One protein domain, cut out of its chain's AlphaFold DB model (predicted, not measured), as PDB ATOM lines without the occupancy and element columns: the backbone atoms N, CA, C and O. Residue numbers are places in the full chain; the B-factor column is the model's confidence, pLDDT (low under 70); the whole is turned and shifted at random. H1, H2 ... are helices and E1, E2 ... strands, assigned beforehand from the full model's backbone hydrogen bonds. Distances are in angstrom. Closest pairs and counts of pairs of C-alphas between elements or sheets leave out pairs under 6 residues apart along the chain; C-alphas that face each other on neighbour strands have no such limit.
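What this domain is: This is residues 11 to 86 of the 114 residues of an uncharacterized protein of Candidatus Rokubacteria bacterium (UniProt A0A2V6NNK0). Picture a loose, open frame: two helices, H1 and H2, make a V at one end of the long axis, and a twisted three-stranded sheet makes the rest, with the turn of the hairpin E1 and E2 at the other end. E2 bends partway, and its later part with E3 folds back to the first half of H1, while H2 stays away from the sheet. The printed part has 76 residues, with two named helices and three named strands in the order H1 H2 E1 E2 E3; the sheet runs E1 - E2 - E3, all antiparallel, and the class is mixed, helices and strands. The whole is loose, with a radius of gyration of the C-alphas of 16.1 A, and elongated, spanning 53 by 28 by 16 A.

How they stand to each other: Start with H1, residues 11 to 31, and H2, residues 34 to 46; they are close but not clearly touching, their closest C-alphas, of Arg 29 and Gln 37, being 6.4 A apart. They run opposite ways at a steep tilt of 37 degrees, only just past shallow. In both helices every O i to N i+4 pair is within hydrogen-bond range. Next find E1, residues 52 to 59, E2, residues 65 to 75, and E3, residues 80 to 85, a meander, each strand the antiparallel neighbour of the one before. In the hairpin E1 and E2, at 141 degrees, look for N 54 and O 70, 2.9 A apart and within hydrogen-bond range. E2 bends by 74 degrees at residue 71. In the hairpin E2 and E3, at 123 degrees, N 73 and O 81 are within hydrogen-bond range at 2.8 A. The sheet is strongly twisted, with E1 and E3 as its edge strands. H1 is on the sheet through its residues 13 to 21, and the closest C-alphas of H1 and E2 are those of Gly 17 and Ile 74, 6.5 A apart. H2 is not on the sheet, and it is apart from E2 and E3.

Where its parts are: Find C-alpha 11 at (-27.282, 38.290, 33.996); from there H1 runs 30.8 A to C-alpha 31. H2 goes 18.7 A from Pro 34 to Gln 46. E1 begins at C-alpha 52, at (-16.162, 24.757, 20.669), and runs 23.2 A to Ile 59. E2 measures 23.9 A from Pro 65 to Thr 75, and E3 13.5 A from Thr 80 to C-alpha 85 at (-9.242, 31.485, 27.548).

The domain as a whole: Look to the C-alphas of Thr 33 and Ser 62 for the two farthest apart, 53.7 A. The printed part has no cut, and the four links between its elements are tight. Residues 22 to 27, which belong to H1, stand free, as do residues 42 to 47, of which 42 to 46 belong to H2. The mean pLDDT of the printed part is 87.3, and residues 45 to 49 are under 70.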
ATOM      1  N   GLU A  11     -27.055  39.282  32.947       84.94
ATOM      2  CA  GLU A  11     -27.282  38.290  33.996       84.94
ATOM      3  C   GLU A  11     -28.365  37.277  33.596       84.94
ATOM      4  O   GLU A  11     -28.176  36.069  33.727       84.94
ATOM      5  N   GLN A  12     -29.464  37.750  33.005       86.44
ATOM      6  CA  GLN A  12     -30.541  36.882  32.528       86.44
ATOM      7  C   GLN A  12     -30.079  35.993  31.368       86.44
ATOM      8  O   GLN A  12     -30.488  34.834  31.283       86.44
ATOM      9  N   ARG A  13     -29.191  36.492  30.497       82.88
ATOM     10  CA  ARG A  13     -28.567  35.682  29.438       82.88
ATOM     11  C   ARG A  13     -27.690  34.576  30.025       82.88
ATOM     12  O   ARG A  13     -27.855  33.421  29.633       82.88
ATOM     13  N   ARG A  14     -26.830  34.902  31.000       82.62
ATOM     14  CA  ARG A  14     -25.982  33.922  31.708       82.62
ATOM     15  C   ARG A  14     -26.841  32.846  32.384       82.62
ATOM     16  O   ARG A  14     -26.639  31.660  32.134       82.62
ATOM     17  N   GLN A  15     -27.856  33.249  33.152       87.56
ATOM     18  CA  GLN A  15     -28.785  32.322  33.810       87.56
ATOM     19  C   GLN A  15     -29.528  31.429  32.804       87.56
ATOM     20  O   GLN A  15     -29.695  30.231  33.028       87.56
ATOM     21  N   ARG A  16     -29.969  31.981  31.668       86.44
ATOM     22  CA  ARG A  16     -30.643  31.201  30.621       86.44
ATOM     23  C   ARG A  16     -29.700  30.186  29.973       86.44
ATOM     24  O   ARG A  16     -30.106  29.044  29.772       86.44
ATOM     25  N   GLY A  17     -28.457  30.576  29.689       84.56
ATOM     26  CA  GLY A  17     -27.419  29.668  29.198       84.56
ATOM     27  C   GLY A  17     -27.145  28.520  30.172       84.56
ATOM     28  O   GLY A  17     -27.126  27.362  29.757       84.56
ATOM     29  N   GLN A  18     -27.030  28.820  31.471       86.38
ATOM     30  CA  GLN A  18     -26.869  27.812  32.528       86.38
ATOM     31  C   GLN A  18     -28.034  26.820  32.548       86.38
ATOM     32  O   GLN A  18     -27.805  25.617  32.464       86.38
ATOM     33  N   LYS A  19     -29.280  27.308  32.525       90.25
ATOM     34  CA  LYS A  19     -30.467  26.437  32.482       90.25
ATOM     35  C   LYS A  19     -30.490  25.518  31.263       90.25
ATOM     36  O   LYS A  19     -30.870  24.358  31.384       90.25
ATOM     37  N   ILE A  20     -30.082  26.012  30.091       88.31
ATOM     38  CA  ILE A  20     -30.007  25.183  28.878       88.31
ATOM     39  C   ILE A  20     -28.973  24.062  29.055       88.31
ATOM     40  O   ILE A  20     -29.246  22.922  28.684       88.31
ATOM     41  N   ARG A  21     -27.812  24.356  29.656       84.88
ATOM     42  CA  ARG A  21     -26.770  23.352  29.931       84.88
ATOM     43  C   ARG A  21     -27.228  22.312  30.939       84.88
ATOM     44  O   ARG A  21     -27.060  21.125  30.693       84.88
ATOM     45  N   GLU A  22     -27.810  22.752  32.047       88.56
ATOM     46  CA  GLU A  22     -28.322  21.866  33.095       88.56
ATOM     47  C   GLU A  22     -29.403  20.936  32.545       88.56
ATOM     48  O   GLU A  22     -29.341  19.728  32.765       88.56
ATOM     49  N   ALA A  23     -30.341  21.475  31.761       90.06
ATOM     50  CA  ALA A  23     -31.378  20.682  31.110       90.06
ATOM     51  C   ALA A  23     -30.785  19.657  30.129       90.06
ATOM     52  O   ALA A  23     -31.190  18.495  30.138       90.06
ATOM     53  N   ALA A  24     -29.796  20.056  29.323       87.12
ATOM     54  CA  ALA A  24     -29.110  19.143  28.413       87.12
ATOM     55  C   ALA A  24     -28.362  18.034  29.170       87.12
ATOM     56  O   ALA A  24     -28.484  16.863  28.819       87.12
ATOM     57  N   GLN A  25     -27.638  18.374  30.241       86.50
ATOM     58  CA  GLN A  25     -26.921  17.401  31.069       86.50
ATOM     59  C   GLN A  25     -27.869  16.432  31.779       86.50
ATOM     60  O   GLN A  25     -27.575  15.239  31.850       86.50
ATOM     61  N   ALA A  26     -28.998  16.924  32.294       90.50
ATOM     62  CA  ALA A  26     -30.017  16.086  32.914       90.50
ATOM     63  C   ALA A  26     -30.584  15.079  31.907       90.50
ATOM     64  O   ALA A  26     -30.620  13.885  32.195       90.50
ATOM     65  N   HIS A  27     -30.925  15.544  30.703       91.56
ATOM     66  CA  HIS A  27     -31.457  14.683  29.654       91.56
ATOM     67  C   HIS A  27     -30.439  13.646  29.161       91.56
ATOM     68  O   HIS A  27     -30.785  12.486  28.959       91.56
ATOM     69  N   ILE A  28     -29.163  14.027  29.027       89.31
ATOM     70  CA  ILE A  28     -28.095  13.076  28.699       89.31
ATOM     71  C   ILE A  28     -28.038  11.984  29.770       89.31
ATOM     72  O   ILE A  28     -28.104  10.806  29.439       89.31
ATOM     73  N   ARG A  29     -27.974  12.353  31.055       88.75
ATOM     74  CA  ARG A  29     -27.886  11.380  32.158       88.75
ATOM     75  C   ARG A  29     -29.075  10.424  32.222       88.75
ATOM     76  O   ARG A  29     -28.881   9.288  32.625       88.75
ATOM     77  N   GLU A  30     -30.264  10.867  31.831       93.75
ATOM     78  CA  GLU A  30     -31.469  10.028  31.787       93.75
ATOM     79  C   GLU A  30     -31.368   8.900  30.747       93.75
ATOM     80  O   GLU A  30     -31.877   7.805  30.971       93.75
ATOM     81  N   ILE A  31     -30.696   9.151  29.620       95.12
ATOM     82  CA  ILE A  31     -30.583   8.192  28.509       95.12
ATOM     83  C   ILE A  31     -29.399   7.229  28.701       95.12
ATOM     84  O   ILE A  31     -29.386   6.137  28.130       95.12
ATOM     85  N   LEU A  32     -28.386   7.625  29.477       94.69
ATOM     86  CA  LEU A  32     -27.163   6.843  29.656       94.69
ATOM     87  C   LEU A  32     -27.328   5.716  30.687       94.69
ATOM     88  O   LEU A  32     -27.938   5.890  31.739       94.69
ATOM     89  N   THR A  33     -26.693   4.569  30.429       95.19
ATOM     90  CA  THR A  33     -26.504   3.530  31.458       95.19
ATOM     91  C   THR A  33     -25.510   3.997  32.535       95.19
ATOM     92  O   THR A  33     -24.721   4.912  32.278       95.19
ATOM     93  N   PRO A  34     -25.460   3.363  33.724       92.00
ATOM     94  CA  PRO A  34     -24.510   3.734  34.778       92.00
ATOM     95  C   PRO A  34     -23.043   3.724  34.319       92.00
ATOM     96  O   PRO A  34     -22.276   4.640  34.622       92.00
ATOM     97  N   GLU A  35     -22.650   2.727  33.523       92.31
ATOM     98  CA  GLU A  35     -21.295   2.623  32.971       92.31
ATOM     99  C   GLU A  35     -21.012   3.740  31.958       92.31
ATOM    100  O   GLU A  35     -19.904   4.281  31.904       92.31
ATOM    101  N   GLN A  36     -22.013   4.115  31.157       93.56
ATOM    102  CA  GLN A  36     -21.903   5.227  30.215       93.56
ATOM    103  C   GLN A  36     -21.848   6.577  30.935       93.56
ATOM    104  O   GLN A  36     -21.101   7.459  30.512       93.56
ATOM    105  N   GLN A  37     -22.582   6.734  32.037       88.69
ATOM    106  CA  GLN A  37     -22.563   7.939  32.859       88.69
ATOM    107  C   GLN A  37     -21.183   8.160  33.493       88.69
ATOM    108  O   GLN A  37     -20.689   9.288  33.476       88.69
ATOM    109  N   ALA A  38     -20.539   7.099  33.990       89.12
ATOM    110  CA  ALA A  38     -19.172   7.167  34.504       89.12
ATOM    111  C   ALA A  38     -18.180   7.630  33.424       89.12
ATOM    112  O   ALA A  38     -17.442   8.591  33.635       89.12
ATOM    113  N   ARG A  39     -18.236   7.034  32.223       89.50
ATOM    114  CA  ARG A  39     -17.397   7.469  31.089       89.50
ATOM    115  C   ARG A  39     -17.680   8.911  30.665       89.50
ATOM    116  O   ARG A  39     -16.755   9.653  30.353       89.50
ATOM    117  N   TYR A  40     -18.944   9.323  30.656       85.00
ATOM    118  CA  TYR A  40     -19.333  10.695  30.329       85.00
ATOM    119  C   TYR A  40     -18.807  11.705  31.365       85.00
ATOM    120  O   TYR A  40     -18.338  12.783  30.994       85.00
ATOM    121  N   ALA A  41     -18.817  11.359  32.655       83.00
ATOM    122  CA  ALA A  41     -18.257  12.195  33.717       83.00
ATOM    123  C   ALA A  41     -16.731  12.365  33.585       83.00
ATOM    124  O   ALA A  41     -16.224  13.477  33.718       83.00
ATOM    125  N   GLU A  42     -16.003  11.296  33.255       84.44
ATOM    126  CA  GLU A  42     -14.557  11.366  32.999       84.44
ATOM    127  C   GLU A  42     -14.232  12.244  31.781       84.44
ATOM    128  O   GLU A  42     -13.370  13.123  31.855       84.44
ATOM    129  N   LEU A  43     -14.966  12.061  30.677       81.25
ATOM    130  CA  LEU A  43     -14.771  12.829  29.442       81.25
ATOM    131  C   LEU A  43     -15.086  14.319  29.622       81.25
ATOM    132  O   LEU A  43     -14.312  15.165  29.170       81.25
ATOM    133  N   SER A  44     -16.186  14.639  30.307       74.44
ATOM    134  CA  SER A  44     -16.579  16.026  30.595       74.44
ATOM    135  C   SER A  44     -15.639  16.717  31.593       74.44
ATOM    136  O   SER A  44     -15.440  17.928  31.505       74.44
ATOM    137  N   GLY A  45     -15.004  15.961  32.497       65.44
ATOM    138  CA  GLY A  45     -13.971  16.466  33.408       65.44
ATOM    139  C   GLY A  45     -12.614  16.722  32.737       65.44
ATOM    140  O   GLY A  45     -11.941  17.695  33.075       65.44
ATOM    141  N   GLN A  46     -12.207  15.888  31.772       58.53
ATOM    142  CA  GLN A  46     -10.936  16.042  31.044       58.53
ATOM    143  C   GLN A  46     -10.990  17.095  29.930       58.53
ATOM    144  O   GLN A  46     -10.015  17.818  29.707       58.53
ATOM    145  N   GLN A  47     -12.111  17.211  29.218       54.81
ATOM    146  CA  GLN A  47     -12.298  18.240  28.202       54.81
ATOM    147  C   GLN A  47     -12.928  19.474  28.839       54.81
ATOM    148  O   GLN A  47     -14.121  19.677  28.685       54.81
ATOM    149  N   GLY A  48     -12.145  20.293  29.551       53.81
ATOM    150  CA  GLY A  48     -12.639  21.477  30.267       53.81
ATOM    151  C   GLY A  48     -13.714  22.270  29.505       53.81
ATOM    152  O   GLY A  48     -13.381  23.102  28.670       53.81
ATOM    153  N   GLY A  49     -14.986  21.990  29.810       59.62
ATOM    154  CA  GLY A  49     -16.203  22.550  29.219       59.62
ATOM    155  C   GLY A  49     -16.465  22.144  27.764       59.62
ATOM    156  O   GLY A  49     -15.669  22.489  26.900       59.62
ATOM    157  N   ASP A  50     -17.629  21.542  27.484       71.19
ATOM    158  CA  ASP A  50     -18.221  21.159  26.172       71.19
ATOM    159  C   ASP A  50     -18.346  22.290  25.112       71.19
ATOM    160  O   ASP A  50     -19.221  22.288  24.248       71.19
ATOM    161  N   GLY A  51     -17.518  23.326  25.190       81.94
ATOM    162  CA  GLY A  51     -17.449  24.413  24.236       81.94
ATOM    163  C   GLY A  51     -16.609  24.097  23.004       81.94
ATOM    164  O   GLY A  51     -15.663  23.309  23.040       81.94
ATOM    165  N   ILE A  52     -16.925  24.794  21.917       89.69
ATOM    166  CA  ILE A  52     -16.162  24.757  20.669       89.69
ATOM    167  C   ILE A  52     -14.916  25.641  20.781       89.69
ATOM    168  O   ILE A  52     -14.940  26.697  21.415       89.69
ATOM    169  N   VAL A  53     -13.814  25.234  20.152       93.31
ATOM    170  CA  VAL A  53     -12.605  26.066  20.087       93.31
ATOM    171  C   VAL A  53     -12.836  27.223  19.114       93.31
ATOM    172  O   VAL A  53     -13.287  27.023  17.986       93.31
ATOM    173  N   GLY A  54     -12.498  28.434  19.544       93.62
ATOM    174  CA  GLY A  54     -12.577  29.652  18.746       93.62
ATOM    175  C   GLY A  54     -11.462  30.632  19.093       93.62
ATOM    176  O   GLY A  54     -10.529  30.311  19.831       93.62
ATOM    177  N   ARG A  55     -11.545  31.848  18.551       95.62
ATOM    178  CA  ARG A  55     -10.604  32.927  18.873       95.62
ATOM    179  C   ARG A  55     -11.275  34.292  18.855       95.62
ATOM    180  O   ARG A  55     -12.132  34.540  18.009       95.62
ATOM    181  N   ALA A  56     -10.818  35.171  19.737       95.56
ATOM    182  CA  ALA A  56     -11.015  36.614  19.641       95.56
ATOM    183  C   ALA A  56      -9.689  37.286  19.262       95.56
ATOM    184  O   ALA A  56      -8.632  36.656  19.301       95.56
ATOM    185  N   TRP A  57      -9.737  38.561  18.889       95.50
ATOM    186  CA  TRP A  57      -8.544  39.351  18.599       95.50
ATOM    187  C   TRP A  57      -8.480  40.545  19.537       95.50
ATOM    188  O   TRP A  57      -9.494  41.200  19.768       95.50
ATOM    189  N   VAL A  58      -7.288  40.836  20.044       94.94
ATOM    190  CA  VAL A  58      -7.006  41.980  20.921       94.94
ATOM    191  C   VAL A  58      -5.892  42.816  20.303       94.94
ATOM    192  O   VAL A  58      -5.090  42.298  19.523       94.94
ATOM    193  N   ILE A  59      -5.812  44.105  20.625       93.94
ATOM    194  CA  ILE A  59      -4.686  44.928  20.176       93.94
ATOM    195  C   ILE A  59      -3.463  44.598  21.032       93.94
ATOM    196  O   ILE A  59      -3.457  44.792  22.246       93.94
ATOM    197  N   GLY A  60      -2.428  44.054  20.394       88.38
ATOM    198  CA  GLY A  60      -1.162  43.746  21.045       88.38
ATOM    199  C   GLY A  60      -0.339  45.003  21.333       88.38
ATOM    200  O   GLY A  60      -0.614  46.089  20.827       88.38
ATOM    201  N   ARG A  61       0.749  44.843  22.094       87.81
ATOM    202  CA  ARG A  61       1.667  45.943  22.466       87.81
ATOM    203  C   ARG A  61       2.242  46.714  21.271       87.81
ATOM    204  O   ARG A  61       2.583  47.880  21.408       87.81
ATOM    205  N   SER A  62       2.360  46.066  20.114       89.31
ATOM    206  CA  SER A  62       2.837  46.667  18.862       89.31
ATOM    207  C   SER A  62       1.750  47.413  18.075       89.31
ATOM    208  O   SER A  62       2.013  47.865  16.964       89.31
ATOM    209  N   GLY A  63       0.522  47.491  18.596       91.75
ATOM    210  CA  GLY A  63      -0.642  48.023  17.886       91.75
ATOM    211  C   GLY A  63      -1.272  47.045  16.888       91.75
ATOM    212  O   GLY A  63      -2.269  47.382  16.258       91.75
ATOM    213  N   GLN A  64      -0.722  45.835  16.736       93.38
ATOM    214  CA  GLN A  64      -1.224  44.831  15.793       93.38
ATOM    215  C   GLN A  64      -2.224  43.864  16.452       93.38
ATOM    216  O   GLN A  64      -2.018  43.480  17.611       93.38
ATOM    217  N   PRO A  65      -3.273  43.411  15.736       95.19
ATOM    218  CA  PRO A  65      -4.188  42.389  16.234       95.19
ATOM    219  C   PRO A  65      -3.458  41.091  16.598       95.19
ATOM    220  O   PRO A  65      -2.760  40.500  15.777       95.19
ATOM    221  N   THR A  66      -3.650  40.628  17.828       95.25
ATOM    222  CA  THR A  66      -3.099  39.376  18.359       95.25
ATOM    223  C   THR A  66      -4.253  38.430  18.699       95.25
ATOM    224  O   THR A  66      -5.219  38.869  19.330       95.25
ATOM    225  N   PRO A  67      -4.209  37.154  18.275       95.50
ATOM    226  CA  PRO A  67      -5.288  36.218  18.548       95.50
ATOM    227  C   PRO A  67      -5.232  35.727  19.998       95.50
ATOM    228  O   PRO A  67      -4.161  35.416  20.515       95.50
ATOM    229  N   VAL A  68      -6.400  35.579  20.614       95.31
ATOM    230  CA  VAL A  68      -6.589  34.916  21.909       95.31
ATOM    231  C   VAL A  68      -7.485  33.706  21.685       95.31
ATOM    232  O   VAL A  68      -8.611  33.846  21.204       95.31
ATOM    233  N   VAL A  69      -6.972  32.512  21.988       95.25
ATOM    234  CA  VAL A  69      -7.719  31.252  21.852       95.25
ATOM    235  C   VAL A  69      -8.750  31.150  22.970       95.25
ATOM    236  O   VAL A  69      -8.436  31.398  24.134       95.25
ATOM    237  N   LEU A  70      -9.973  30.771  22.607       93.81
ATOM    238  CA  LEU A  70     -11.121  30.678  23.502       93.81
ATOM    239  C   LEU A  70     -11.790  29.306  23.396       93.81
ATOM    240  O   LEU A  70     -11.810  28.695  22.326       93.81
ATOM    241  N   ARG A  71     -12.425  28.872  24.487       92.69
ATOM    242  CA  ARG A  71     -13.510  27.883  24.437       92.69
ATOM    243  C   ARG A  71     -14.835  28.621  24.507       92.69
ATOM    244  O   ARG A  71     -15.068  29.376  25.448       92.69
ATOM    245  N   LEU A  72     -15.684  28.413  23.511       92.50
ATOM    246  CA  LEU A  72     -16.947  29.120  23.336       92.50
ATOM    247  C   LEU A  72     -18.123  28.211  23.680       92.50
ATOM    248  O   LEU A  72     -18.143  27.046  23.297       92.50
ATOM    249  N   GLY A  73     -19.095  28.754  24.401       90.81
ATOM    250  CA  GLY A  73     -20.317  28.071  24.795       90.81
ATOM    251  C   GLY A  73     -21.493  28.370  23.873       90.81
ATOM    252  O   GLY A  73     -21.352  28.516  22.659       90.81
ATOM    253  N   ILE A  74     -22.675  28.450  24.479       89.19
ATOM    254  CA  ILE A  74     -23.933  28.667  23.767       89.19
ATOM    255  C   ILE A  74     -23.946  30.075  23.159       89.19
ATOM    256  O   ILE A  74     -23.403  31.028  23.724       89.19
ATOM    257  N   THR A  75     -24.594  30.195  22.002       88.44
ATOM    258  CA  THR A  75     -24.871  31.466  21.336       88.44
ATOM    259  C   THR A  75     -26.373  31.670  21.158       88.44
ATOM    260  O   THR A  75     -27.115  30.716  20.917       88.44
ATOM    261  N   ASP A  76     -26.819  32.918  21.266       82.69
ATOM    262  CA  ASP A  76     -28.183  33.358  20.936       82.69
ATOM    263  C   ASP A  76     -28.239  34.128  19.598       82.69
ATOM    264  O   ASP A  76     -29.246  34.746  19.249       82.69
ATOM    265  N   GLY A  77     -27.143  34.102  18.832       84.94
ATOM    266  CA  GLY A  77     -26.988  34.826  17.571       84.94
ATOM    267  C   GLY A  77     -26.596  36.300  17.724       84.94
ATOM    268  O   GLY A  77     -26.162  36.896  16.742       84.94
ATOM    269  N   SER A  78     -26.692  36.882  18.924       85.12
ATOM    270  CA  SER A  78     -26.184  38.229  19.227       85.12
ATOM    271  C   SER A  78     -24.942  38.195  20.115       85.12
ATOM    272  O   SER A  78     -24.092  39.078  20.015       85.12
ATOM    273  N   ALA A  79     -24.848  37.214  21.004       87.75
ATOM    274  CA  ALA A  79     -23.743  37.018  21.922       87.75
ATOM    275  C   ALA A  79     -23.371  35.532  21.988       87.75
ATOM    276  O   ALA A  79     -24.191  34.646  21.741       87.75
ATOM    277  N   THR A  80     -22.119  35.273  22.354       89.50
ATOM    278  CA  THR A  80     -21.587  33.926  22.566       89.50
ATOM    279  C   THR A  80     -20.890  33.885  23.912       89.50
ATOM    280  O   THR A  80     -20.110  34.778  24.243       89.50
ATOM    281  N   GLU A  81     -21.182  32.856  24.697       88.81
ATOM    282  CA  GLU A  81     -20.553  32.640  25.997       88.81
ATOM    283  C   GLU A  81     -19.072  32.254  25.842       88.81
ATOM    284  O   GLU A  81     -18.720  31.467  24.962       88.81
ATOM    285  N   VAL A  82     -18.203  32.757  26.721       91.75
ATOM    286  CA  VAL A  82     -16.786  32.364  26.798       91.75
ATOM    287  C   VAL A  82     -16.584  31.510  28.048       91.75
ATOM    288  O   VAL A  82     -16.876  31.955  29.151       91.75
ATOM    289  N   LEU A  83     -16.102  30.278  27.874       89.06
ATOM    290  CA  LEU A  83     -15.948  29.282  28.949       89.06
ATOM    291  C   LEU A  83     -14.535  29.215  29.500       89.06
ATOM    292  O   LEU A  83     -14.338  28.915  30.670       89.06
ATOM    293  N   ALA A  84     -13.558  29.448  28.630       89.75
ATOM    294  CA  ALA A  84     -12.149  29.448  28.975       89.75
ATOM    295  C   ALA A  84     -11.357  30.264  27.949       89.75
ATOM    296  O   ALA A  84     -11.800  30.455  26.813       89.75
ATOM    297  N   GLY A  85     -10.163  30.688  28.350       90.62
ATOM    298  CA  GLY A  85      -9.242  31.485  27.548       90.62
ATOM    299  C   GLY A  85      -8.747  32.704  28.316       90.62
ATOM    300  O   GLY A  85      -9.245  33.025  29.392       90.62
ATOM    301  N   GLU A  86      -7.758  33.396  27.760       90.56
ATOM    302  CA  GLU A  86      -7.107  34.544  28.409       90.56
ATOM    303  C   GLU A  86      -7.827  35.878  28.134       90.56
ATOM    304  O   GLU A  86      -7.193  36.919  27.982       90.56
TER     305      GLU A  86